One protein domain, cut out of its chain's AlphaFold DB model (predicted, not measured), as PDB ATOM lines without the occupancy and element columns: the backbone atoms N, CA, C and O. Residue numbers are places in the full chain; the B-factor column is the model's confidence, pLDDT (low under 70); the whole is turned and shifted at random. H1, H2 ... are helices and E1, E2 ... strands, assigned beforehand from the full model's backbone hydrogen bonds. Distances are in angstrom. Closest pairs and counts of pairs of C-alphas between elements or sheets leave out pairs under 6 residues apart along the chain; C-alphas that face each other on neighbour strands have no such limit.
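This is residues 10 to 83 of the 88 residues of an uncharacterized protein of Bacillus thuringiensis subsp. kyushuensis (UniProt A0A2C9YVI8). A strongly twisted, curled sheet of four strands has a single helix, H1, packed over one face at its E1 and E4 side, in two layers, while the hairpin of E2 and E3 makes the other side of the sheet. The longest strand, E4, runs between E1 and E2 and bends by 60 degrees at residue 77. The 74 printed residues hold E1, H1, E2, E3 and E4 along the chain; the sheet's order is E1, E4, E2, E3, with antiparallel neighbours, and the class is mixed, helices and strands. The whole is compact, with a radius of gyration of the C-alphas of 12.5 A and spans of 37 by 26 by 17 A.

Edge strand E1, residues 16 to 20, is the antiparallel neighbour of E4, residues 74 to 82, with N 17 and O 81 2.9 A apart, within hydrogen-bond range. H1, residues 27 to 42, is on the sheet at a height of 8.4 A, over E1 and E4; its line stands at 58 degrees to E1 on the local plane, only just slantwise to the strands. The closest C-alphas of H1 and E1 are those of Ala 34 and Val 17, 7.2 A apart. In H1 every O i to N i+4 pair is within hydrogen-bond range. E2, residues 52 to 58, is antiparallel to E4, with N 54 and O 78 3.0 A apart. E1, H1 and E2 form a split strand-helix-strand unit, two strands of one sheet that are not neighbours, with H1 between them along the chain and E4 between them in the sheet, and its crossover is right-handed. E3, residues 63 to 65, forms a hairpin with E2, with N 57 and O 64 2.8 A apart; E1 and E3 are apart.

E1 begins at C-alpha 16, (-31.584, 34.462, -10.034). H1 is 21.7 A long, E2 17.3 A and E4 23.0 A, from first to last C-alpha. E4 ends at C-alpha 82, (-32.694, 33.919, -14.270).

The C-alphas of Gly 43 and Pro 69 are the two farthest apart, at 37.7 A. The printed part has no cut and no long link. Its mean pLDDT is 88.3, with residues 60 to 61 under 70.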
ATOM      1  N   GLU A  10     -26.900  34.804  -5.206       88.75
ATOM      2  CA  GLU A  10     -28.204  34.282  -5.595       88.75
ATOM      3  C   GLU A  10     -29.283  35.131  -4.904       88.75
ATOM      4  O   GLU A  10     -29.010  35.784  -3.886       88.75
ATOM      5  N   ASP A  11     -30.483  35.202  -5.475       86.62
ATOM      6  CA  ASP A  11     -31.641  35.716  -4.741       86.62
ATOM      7  C   ASP A  11     -32.108  34.702  -3.686       86.62
ATOM      8  O   ASP A  11     -31.696  33.542  -3.671       86.62
ATOM      9  N   TYR A  12     -32.989  35.143  -2.784       80.06
ATOM     10  CA  TYR A  12     -33.516  34.289  -1.716       80.06
ATOM     11  C   TYR A  12     -34.260  33.053  -2.247       80.06
ATOM     12  O   TYR A  12     -34.237  32.001  -1.610       80.06
ATOM     13  N   ASP A  13     -34.906  33.180  -3.409       83.62
ATOM     14  CA  ASP A  13     -35.655  32.094  -4.043       83.62
ATOM     15  C   ASP A  13     -34.774  31.194  -4.930       83.62
ATOM     16  O   ASP A  13     -35.279  30.235  -5.519       83.62
ATOM     17  N   GLU A  14     -33.463  31.459  -5.013       84.31
ATOM     18  CA  GLU A  14     -32.500  30.689  -5.809       84.31
ATOM     19  C   GLU A  14     -32.877  30.595  -7.309       84.31
ATOM     20  O   GLU A  14     -32.501  29.649  -8.018       84.31
ATOM     21  N   LEU A  15     -33.630  31.576  -7.808       90.31
ATOM     22  CA  LEU A  15     -34.093  31.689  -9.190       90.31
ATOM     23  C   LEU A  15     -33.185  32.576 -10.035       90.31
ATOM     24  O   LEU A  15     -33.168  32.426 -11.255       90.31
ATOM     25  N   ILE A  16     -32.436  33.469  -9.396       91.88
ATOM     26  CA  ILE A  16     -31.584  34.462 -10.034       91.88
ATOM     27  C   ILE A  16     -30.156  34.280  -9.544       91.88
ATOM     28  O   ILE A  16     -29.900  34.098  -8.356       91.88
ATOM     29  N   VAL A  17     -29.209  34.390 -10.470       93.31
ATOM     30  CA  VAL A  17     -27.781  34.475 -10.177       93.31
ATOM     31  C   VAL A  17     -27.228  35.789 -10.715       93.31
ATOM     32  O   VAL A  17     -27.535  36.200 -11.837       93.31
ATOM     33  N   LEU A  18     -26.392  36.455  -9.922       93.50
ATOM     34  CA  LEU A  18     -25.744  37.694 -10.326       93.50
ATOM     35  C   LEU A  18     -24.289  37.788  -9.877       93.50
ATOM     36  O   LEU A  18     -23.859  37.141  -8.923       93.50
ATOM     37  N   SER A  19     -23.507  38.594 -10.588       92.62
ATOM     38  CA  SER A  19     -22.121  38.899 -10.229       92.62
ATOM     39  C   SER A  19     -21.655  40.184 -10.912       92.62
ATOM     40  O   SER A  19     -22.155  40.557 -11.971       92.62
ATOM     41  N   ASP A  20     -20.690  40.865 -10.301       92.44
ATOM     42  CA  ASP A  20     -20.107  42.101 -10.824       92.44
ATOM     43  C   ASP A  20     -19.562  41.907 -12.242       92.44
ATOM     44  O   ASP A  20     -18.762  41.001 -12.498       92.44
ATOM     45  N   ILE A  21     -19.966  42.786 -13.163       92.62
ATOM     46  CA  ILE A  21     -19.557  42.711 -14.571       92.62
ATOM     47  C   ILE A  21     -18.033  42.732 -14.738       92.62
ATOM     48  O   ILE A  21     -17.507  42.145 -15.682       92.62
ATOM     49  N   ARG A  22     -17.300  43.360 -13.805       90.62
ATOM     50  CA  ARG A  22     -15.835  43.490 -13.830       90.62
ATOM     51  C   ARG A  22     -15.113  42.155 -13.633       90.62
ATOM     52  O   ARG A  22     -13.923  42.067 -13.938       90.62
ATOM     53  N   ASN A  23     -15.810  41.125 -13.150       88.69
ATOM     54  CA  ASN A  23     -15.263  39.776 -12.993       88.69
ATOM     55  C   ASN A  23     -15.172  39.004 -14.318       88.69
ATOM     56  O   ASN A  23     -14.502  37.971 -14.374       88.69
ATOM     57  N   PHE A  24     -15.816  39.491 -15.382       90.88
ATOM     58  CA  PHE A  24     -15.956  38.771 -16.644       90.88
ATOM     59  C   PHE A  24     -15.526  39.646 -17.821       90.88
ATOM     60  O   PHE A  24     -15.671  40.864 -17.821       90.88
ATOM     61  N   LYS A  25     -15.026  39.019 -18.884       90.69
ATOM     62  CA  LYS A  25     -14.735  39.693 -20.158       90.69
ATOM     63  C   LYS A  25     -15.999  39.947 -20.982       90.69
ATOM     64  O   LYS A  25     -15.923  40.650 -21.986       90.69
ATOM     65  N   GLY A  26     -17.125  39.350 -20.595       91.75
ATOM     66  CA  GLY A  26     -18.433  39.535 -21.217       91.75
ATOM     67  C   GLY A  26     -19.459  38.498 -20.757       91.75
ATOM     68  O   GLY A  26     -19.118  37.533 -20.071       91.75
ATOM     69  N   GLU A  27     -20.698  38.672 -21.211       93.94
ATOM     70  CA  GLU A  27     -21.868  37.844 -20.874       93.94
ATOM     71  C   GLU A  27     -21.631  36.336 -21.031       93.94
ATOM     72  O   GLU A  27     -22.037  35.538 -20.192       93.94
ATOM     73  N   LYS A  28     -20.932  35.924 -22.094       93.94
ATOM     74  CA  LYS A  28     -20.665  34.502 -22.340       93.94
ATOM     75  C   LYS A  28     -19.815  33.873 -21.231       93.94
ATOM     76  O   LYS A  28     -20.082  32.750 -20.818       93.94
ATOM     77  N   GLU A  29     -18.793  34.589 -20.762       93.94
ATOM     78  CA  GLU A  29     -17.936  34.106 -19.674       93.94
ATOM     79  C   GLU A  29     -18.701  34.093 -18.345       93.94
ATOM     80  O   GLU A  29     -18.511  33.173 -17.553       93.94
ATOM     81  N   PHE A  30     -19.607  35.055 -18.135       94.69
ATOM     82  CA  PHE A  30     -20.533  35.038 -17.005       94.69
ATOM     83  C   PHE A  30     -21.391  33.768 -17.004       94.69
ATOM     84  O   PHE A  30     -21.379  33.050 -16.011       94.69
ATOM     85  N   VAL A  31     -22.063  33.440 -18.115       94.69
ATOM     86  CA  VAL A  31     -22.929  32.250 -18.221       94.69
ATOM     87  C   VAL A  31     -22.149  30.965 -17.933       94.69
ATOM     88  O   VAL A  31     -22.582  30.147 -17.124       94.69
ATOM     89  N   GLU A  32     -20.973  30.795 -18.543       93.81
ATOM     90  CA  GLU A  32     -20.138  29.602 -18.340       93.81
ATOM     91  C   GLU A  32     -19.692  29.449 -16.874       93.81
ATOM     92  O   GLU A  32     -19.703  28.343 -16.326       93.81
ATOM     93  N   GLN A  33     -19.306  30.551 -16.222       93.56
ATOM     94  CA  GLN A  33     -18.906  30.527 -14.816       93.56
ATOM     95  C   GLN A  33     -20.099  30.366 -13.866       93.56
ATOM     96  O   GLN A  33     -19.963  29.671 -12.861       93.56
ATOM     97  N   ALA A  34     -21.254  30.947 -14.189       93.31
ATOM     98  CA  ALA A  34     -22.478  30.844 -13.402       93.31
ATOM     99  C   ALA A  34     -23.026  29.410 -13.423       93.31
ATOM    100  O   ALA A  34     -23.279  28.839 -12.366       93.31
ATOM    101  N   GLU A  35     -23.104  28.768 -14.595       93.56
ATOM    102  CA  GLU A  35     -23.500  27.355 -14.693       93.56
ATOM    103  C   GLU A  35     -22.555  26.442 -13.904       93.56
ATOM    104  O   GLU A  35     -22.991  25.488 -13.255       93.56
ATOM    105  N   LYS A  36     -21.249  26.734 -13.940       92.62
ATOM    106  CA  LYS A  36     -20.257  25.994 -13.161       92.62
ATOM    107  C   LYS A  36     -20.461  26.197 -11.659       92.62
ATOM    108  O   LYS A  36     -20.438  25.218 -10.921       92.62
ATOM    109  N   TYR A  37     -20.670  27.437 -11.225       92.38
ATOM    110  CA  TYR A  37     -20.961  27.769  -9.834       92.38
ATOM    111  C   TYR A  37     -22.203  27.024  -9.331       92.38
ATOM    112  O   TYR A  37     -22.140  26.376  -8.290       92.38
ATOM    113  N   ILE A  38     -23.286  27.015 -10.111       91.75
ATOM    114  CA  ILE A  38     -24.521  26.293  -9.779       91.75
ATOM    115  C   ILE A  38     -24.266  24.789  -9.676       91.75
ATOM    116  O   ILE A  38     -24.681  24.161  -8.705       91.75
ATOM    117  N   LEU A  39     -23.541  24.203 -10.635       91.75
ATOM    118  CA  LEU A  39     -23.200  22.781 -10.605       91.75
ATOM    119  C   LEU A  39     -22.369  22.413  -9.368       91.75
ATOM    120  O   LEU A  39     -22.610  21.372  -8.758       91.75
ATOM    121  N   GLU A  40     -21.401  23.250  -9.000       90.56
ATOM    122  CA  GLU A  40     -20.538  23.032  -7.836       90.56
ATOM    123  C   GLU A  40     -21.289  23.231  -6.509       90.56
ATOM    124  O   GLU A  40     -21.067  22.460  -5.575       90.56
ATOM    125  N   ASN A  41     -22.192  24.214  -6.428       89.00
ATOM    126  CA  ASN A  41     -22.930  24.554  -5.208       89.00
ATOM    127  C   ASN A  41     -24.148  23.641  -4.978       89.00
ATOM    128  O   ASN A  41     -24.397  23.186  -3.863       89.00
ATOM    129  N   ARG A  42     -24.895  23.326  -6.045       88.31
ATOM    130  CA  ARG A  42     -26.169  22.587  -5.987       88.31
ATOM    131  C   ARG A  42     -26.061  21.123  -6.427       88.31
ATOM    132  O   ARG A  42     -27.009  20.352  -6.269       88.31
ATOM    133  N   GLY A  43     -24.927  20.714  -7.000       90.19
ATOM    134  CA  GLY A  43     -24.669  19.332  -7.423       90.19
ATOM    135  C   GLY A  43     -25.383  18.892  -8.708       90.19
ATOM    136  O   GLY A  43     -25.310  17.718  -9.069       90.19
ATOM    137  N   HIS A  44     -26.066  19.803  -9.403       88.81
ATOM    138  CA  HIS A  44     -26.710  19.564 -10.697       88.81
ATOM    139  C   HIS A  44     -26.639  20.823 -11.566       88.81
ATOM    140  O   HIS A  44     -26.486  21.932 -11.059       88.81
ATOM    141  N   ARG A  45     -26.701  20.646 -12.889       89.50
ATOM    142  CA  ARG A  45     -26.629  21.760 -13.838       89.50
ATOM    143  C   ARG A  45     -28.018  22.362 -14.008       89.50
ATOM    144  O   ARG A  45     -28.920  21.651 -14.424       89.50
ATOM    145  N   ILE A  46     -28.129  23.669 -13.799       92.00
ATOM    146  CA  ILE A  46     -29.287  24.460 -14.216       92.00
ATOM    147  C   ILE A  46     -28.779  25.443 -15.273       92.00
ATOM    148  O   ILE A  46     -27.809  26.155 -14.995       92.00
ATOM    149  N   PRO A  47     -29.344  25.458 -16.492       93.31
ATOM    150  CA  PRO A  47     -28.926  26.414 -17.506       93.31
ATOM    151  C   PRO A  47     -29.180  27.851 -17.041       93.31
ATOM    152  O   PRO A  47     -30.211  28.147 -16.441       93.31
ATOM    153  N   VAL A  48     -28.242  28.742 -17.341       93.94
ATOM    154  CA  VAL A  48     -28.379  30.175 -17.053       93.94
ATOM    155  C   VAL A  48     -28.933  30.847 -18.305       93.94
ATOM    156  O   VAL A  48     -28.432  30.613 -19.411       93.94
ATOM    157  N   LEU A  49     -29.995  31.642 -18.153       94.38
ATOM    158  CA  LEU A  49     -30.581  32.384 -19.267       94.38
ATOM    159  C   LEU A  49     -29.652  33.516 -19.741       94.38
ATOM    160  O   LEU A  49     -28.521  33.683 -19.287       94.38
ATOM    161  N   THR A  50     -30.086  34.256 -20.760       93.69
ATOM    162  CA  THR A  50     -29.316  35.406 -21.240       93.69
ATOM    163  C   THR A  50     -29.245  36.463 -20.134       93.69
ATOM    164  O   THR A  50     -30.302  36.942 -19.719       93.69
ATOM    165  N   PRO A  51     -28.038  36.844 -19.673       94.69
ATOM    166  CA  PRO A  51     -27.898  37.819 -18.606       94.69
ATOM    167  C   PRO A  51     -28.288  39.218 -19.070       94.69
ATOM    168  O   PRO A  51     -28.190  39.562 -20.247       94.69
ATOM    169  N   GLN A  52     -28.685  40.039 -18.109       94.56
ATOM    170  CA  GLN A  52     -28.938  41.460 -18.271       94.56
ATOM    171  C   GLN A  52     -28.002  42.247 -17.357       94.56
ATOM    172  O   GLN A  52     -27.714  41.829 -16.236       94.56
ATOM    173  N   GLU A  53     -27.525  43.393 -17.833       94.56
ATOM    174  CA  GLU A  53     -26.806  44.347 -16.990       94.56
ATOM    175  C   GLU A  53     -27.816  45.145 -16.163       94.56
ATOM    176  O   GLU A  53     -28.729  45.767 -16.708       94.56
ATOM    177  N   THR A  54     -27.655  45.130 -14.844       92.81
ATOM    178  CA  THR A  54     -28.480  45.912 -13.922       92.81
ATOM    179  C   THR A  54     -27.624  46.467 -12.800       92.81
ATOM    180  O   THR A  54     -26.564  45.927 -12.485       92.81
ATOM    181  N   ASP A  55     -28.103  47.527 -12.163       91.69
ATOM    182  CA  ASP A  55     -27.482  48.029 -10.951       91.69
ATOM    183  C   ASP A  55     -28.153  47.445  -9.712       91.69
ATOM    184  O   ASP A  55     -29.382  47.351  -9.626       91.69
ATOM    185  N   ILE A  56     -27.333  47.105  -8.727       89.88
ATOM    186  CA  ILE A  56     -27.771  46.692  -7.396       89.88
ATOM    187  C   ILE A  56     -27.056  47.517  -6.334       89.88
ATOM    188  O   ILE A  56     -25.979  48.069  -6.573       89.88
ATOM    189  N   ILE A  57     -27.645  47.565  -5.147       88.50
ATOM    190  CA  ILE A  57     -26.982  48.039  -3.936       88.50
ATOM    191  C   ILE A  57     -26.617  46.814  -3.112       88.50
ATOM    192  O   ILE A  57     -27.478  45.996  -2.787       88.50
ATOM    193  N   VAL A  58     -25.335  46.679  -2.785       79.75
ATOM    194  CA  VAL A  58     -24.839  45.576  -1.955       79.75
ATOM    195  C   VAL A  58     -24.852  46.029  -0.502       79.75
ATOM    196  O   VAL A  58     -24.072  46.902  -0.120       79.75
ATOM    197  N   GLY A  59     -25.760  45.462   0.293       73.44
ATOM    198  CA  GLY A  59     -25.776  45.630   1.745       73.44
ATOM    199  C   GLY A  59     -24.923  44.579   2.461       73.44
ATOM    200  O   GLY A  59     -24.360  43.684   1.835       73.44
ATOM    201  N   ASP A  60     -24.854  44.674   3.792       65.00
ATOM    202  CA  ASP A  60     -24.088  43.730   4.625       65.00
ATOM    203  C   ASP A  60     -24.670  42.301   4.620       65.00
ATOM    204  O   ASP A  60     -23.924  41.336   4.781       65.00
ATOM    205  N   GLU A  61     -25.990  42.157   4.439       65.31
ATOM    206  CA  GLU A  61     -26.694  40.862   4.524       65.31
ATOM    207  C   GLU A  61     -27.347  40.422   3.204       65.31
ATOM    208  O   GLU A  61     -27.456  39.226   2.944       65.31
ATOM    209  N   GLU A  62     -27.772  41.364   2.359       76.62
ATOM    210  CA  GLU A  62     -28.492  41.085   1.115       76.62
ATOM    211  C   GLU A  62     -28.205  42.183   0.086       76.62
ATOM    212  O   GLU A  62     -27.910  43.332   0.434       76.62
ATOM    213  N   TRP A  63     -28.324  41.840  -1.192       83.44
ATOM    214  CA  TRP A  63     -28.372  42.829  -2.256       83.44
ATOM    215  C   TRP A  63     -29.807  43.313  -2.477       83.44
ATOM    216  O   TRP A  63     -30.779  42.606  -2.223       83.44
ATOM    217  N   LYS A  64     -29.942  44.548  -2.946       84.81
ATOM    218  CA  LYS A  64     -31.227  45.178  -3.261       84.81
ATOM    219  C   LYS A  64     -31.157  45.812  -4.642       84.81
ATOM    220  O   LYS A  64     -30.069  46.068  -5.157       84.81
ATOM    221  N   SER A  65     -32.313  46.059  -5.251       82.88
ATOM    222  CA  SER A  65     -32.360  46.770  -6.531       82.88
ATOM    223  C   SER A  65     -31.728  48.158  -6.395       82.88
ATOM    224  O   SER A  65     -31.942  48.847  -5.399       82.88
ATOM    225  N   GLY A  66     -30.961  48.573  -7.407       82.31
ATOM    226  CA  GLY A  66     -30.323  49.887  -7.449       82.31
ATOM    227  C   GLY A  66     -31.292  51.065  -7.557       82.31
ATOM    228  O   GLY A  66     -30.869  52.207  -7.373       82.31
ATOM    229  N   ASP A  67     -32.563  50.804  -7.858       82.94
ATOM    230  CA  ASP A  67     -33.587  51.828  -8.072       82.94
ATOM    231  C   ASP A  67     -34.445  52.106  -6.829       82.94
ATOM    232  O   ASP A  67     -35.375  52.912  -6.896       82.94
ATOM    233  N   ASP A  68     -34.143  51.466  -5.695       77.50
ATOM    234  CA  ASP A  68     -34.830  51.726  -4.431       77.50
ATOM    235  C   ASP A  68     -34.324  53.044  -3.800       77.50
ATOM    236  O   ASP A  68     -33.149  53.135  -3.428       77.50
ATOM    237  N   PRO A  69     -35.170  54.090  -3.692       75.25
ATOM    238  CA  PRO A  69     -34.752  55.402  -3.204       75.25
ATOM    239  C   PRO A  69     -34.494  55.440  -1.694       75.25
ATOM    240  O   PRO A  69     -33.903  56.409  -1.217       75.25
ATOM    241  N   ASP A  70     -34.948  54.431  -0.947       78.69
ATOM    242  CA  ASP A  70     -34.853  54.389   0.513       78.69
ATOM    243  C   ASP A  70     -33.593  53.648   0.999       78.69
ATOM    244  O   ASP A  70     -33.343  53.564   2.205       78.69
ATOM    245  N   ILE A  71     -32.778  53.122   0.076       75.19
ATOM    246  CA  ILE A  71     -31.603  52.303   0.382       75.19
ATOM    247  C   ILE A  71     -30.326  53.079   0.051       75.19
ATOM    248  O   ILE A  71     -30.020  53.359  -1.105       75.19
ATOM    249  N   GLU A  72     -29.544  53.414   1.081       71.12
ATOM    250  CA  GLU A  72     -28.207  53.997   0.922       71.12
ATOM    251  C   GLU A  72     -27.136  52.895   0.932       71.12
ATOM    252  O   GLU A  72     -27.095  52.063   1.838       71.12
ATOM    253  N   GLY A  73     -26.238  52.891  -0.058       74.00
ATOM    254  CA  GLY A  73     -25.142  51.924  -0.136       74.00
ATOM    255  C   GLY A  73     -24.284  52.062  -1.393       74.00
ATOM    256  O   GLY A  73     -24.455  52.990  -2.188       74.00
ATOM    257  N   GLU A  74     -23.330  51.144  -1.573       81.44
ATOM    258  CA  GLU A  74     -22.505  51.096  -2.783       81.44
ATOM    259  C   GLU A  74     -23.322  50.498  -3.933       81.44
ATOM    260  O   GLU A  74     -23.689  49.321  -3.908       81.44
ATOM    261  N   ARG A  75     -23.614  51.332  -4.938       87.44
ATOM    262  CA  ARG A  75     -24.245  50.907  -6.188       87.44
ATOM    263  C   ARG A  75     -23.185  50.319  -7.108       87.44
ATOM    264  O   ARG A  75     -22.185  50.976  -7.402       87.44
ATOM    265  N   ILE A  76     -23.429  49.107  -7.582       89.19
ATOM    266  CA  ILE A  76     -22.563  48.413  -8.530       89.19
ATOM    267  C   ILE A  76     -23.383  47.876  -9.699       89.19
ATOM    268  O   ILE A  76     -24.559  47.554  -9.540       89.19
ATOM    269  N   THR A  77     -22.740  47.734 -10.853       92.50
ATOM    270  CA  THR A  77     -23.345  47.114 -12.033       92.50
ATOM    271  C   THR A  77     -22.980  45.633 -12.079       92.50
ATOM    272  O   THR A  77     -21.809  45.259 -11.968       92.50
ATOM    273  N   VAL A  78     -23.983  44.781 -12.245       92.75
ATOM    274  CA  VAL A  78     -23.854  43.322 -12.249       92.75
ATOM    275  C   VAL A  78     -24.484  42.734 -13.504       92.75
ATOM    276  O   VAL A  78     -25.451  43.276 -14.037       92.75
ATOM    277  N   TYR A  79     -23.958  41.596 -13.948       95.25
ATOM    278  CA  TYR A  79     -24.741  40.687 -14.772       95.25
ATOM    279  C   TYR A  79     -25.722  39.969 -13.856       95.25
ATOM    280  O   TYR A  79     -25.310  39.419 -12.836       95.25
ATOM    281  N   CYS A  80     -26.994  39.979 -14.224       94.25
ATOM    282  CA  CYS A  80     -28.094  39.337 -13.523       94.25
ATOM    283  C   CYS A  80     -28.831  38.426 -14.503       94.25
ATOM    284  O   CYS A  80     -29.134  38.842 -15.621       94.25
ATOM    285  N   SER A  81     -29.090  37.180 -14.118       95.44
ATOM    286  CA  SER A  81     -29.798  36.231 -14.971       95.44
ATOM    287  C   SER A  81     -30.680  35.303 -14.162       95.44
ATOM    288  O   SER A  81     -30.257  34.766 -13.142       95.44
ATOM    289  N   ASP A  82     -31.855  35.022 -14.709       94.81
ATOM    290  CA  ASP A  82     -32.694  33.919 -14.270       94.81
ATOM    291  C   ASP A  82     -32.071  32.560 -14.624       94.81
ATOM    292  O   ASP A  82     -31.304  32.416 -15.592       94.81
ATOM    293  N   LEU A  83     -32.450  31.552 -13.846       93.25
ATOM    294  CA  LEU A  83     -32.109  30.153 -14.044       93.25
ATOM    295  C   LEU A  83     -33.249  29.403 -14.743       93.25
ATOM    296  O   LEU A  83     -34.415  29.485 -14.354       93.25
TER     297      LEU A  83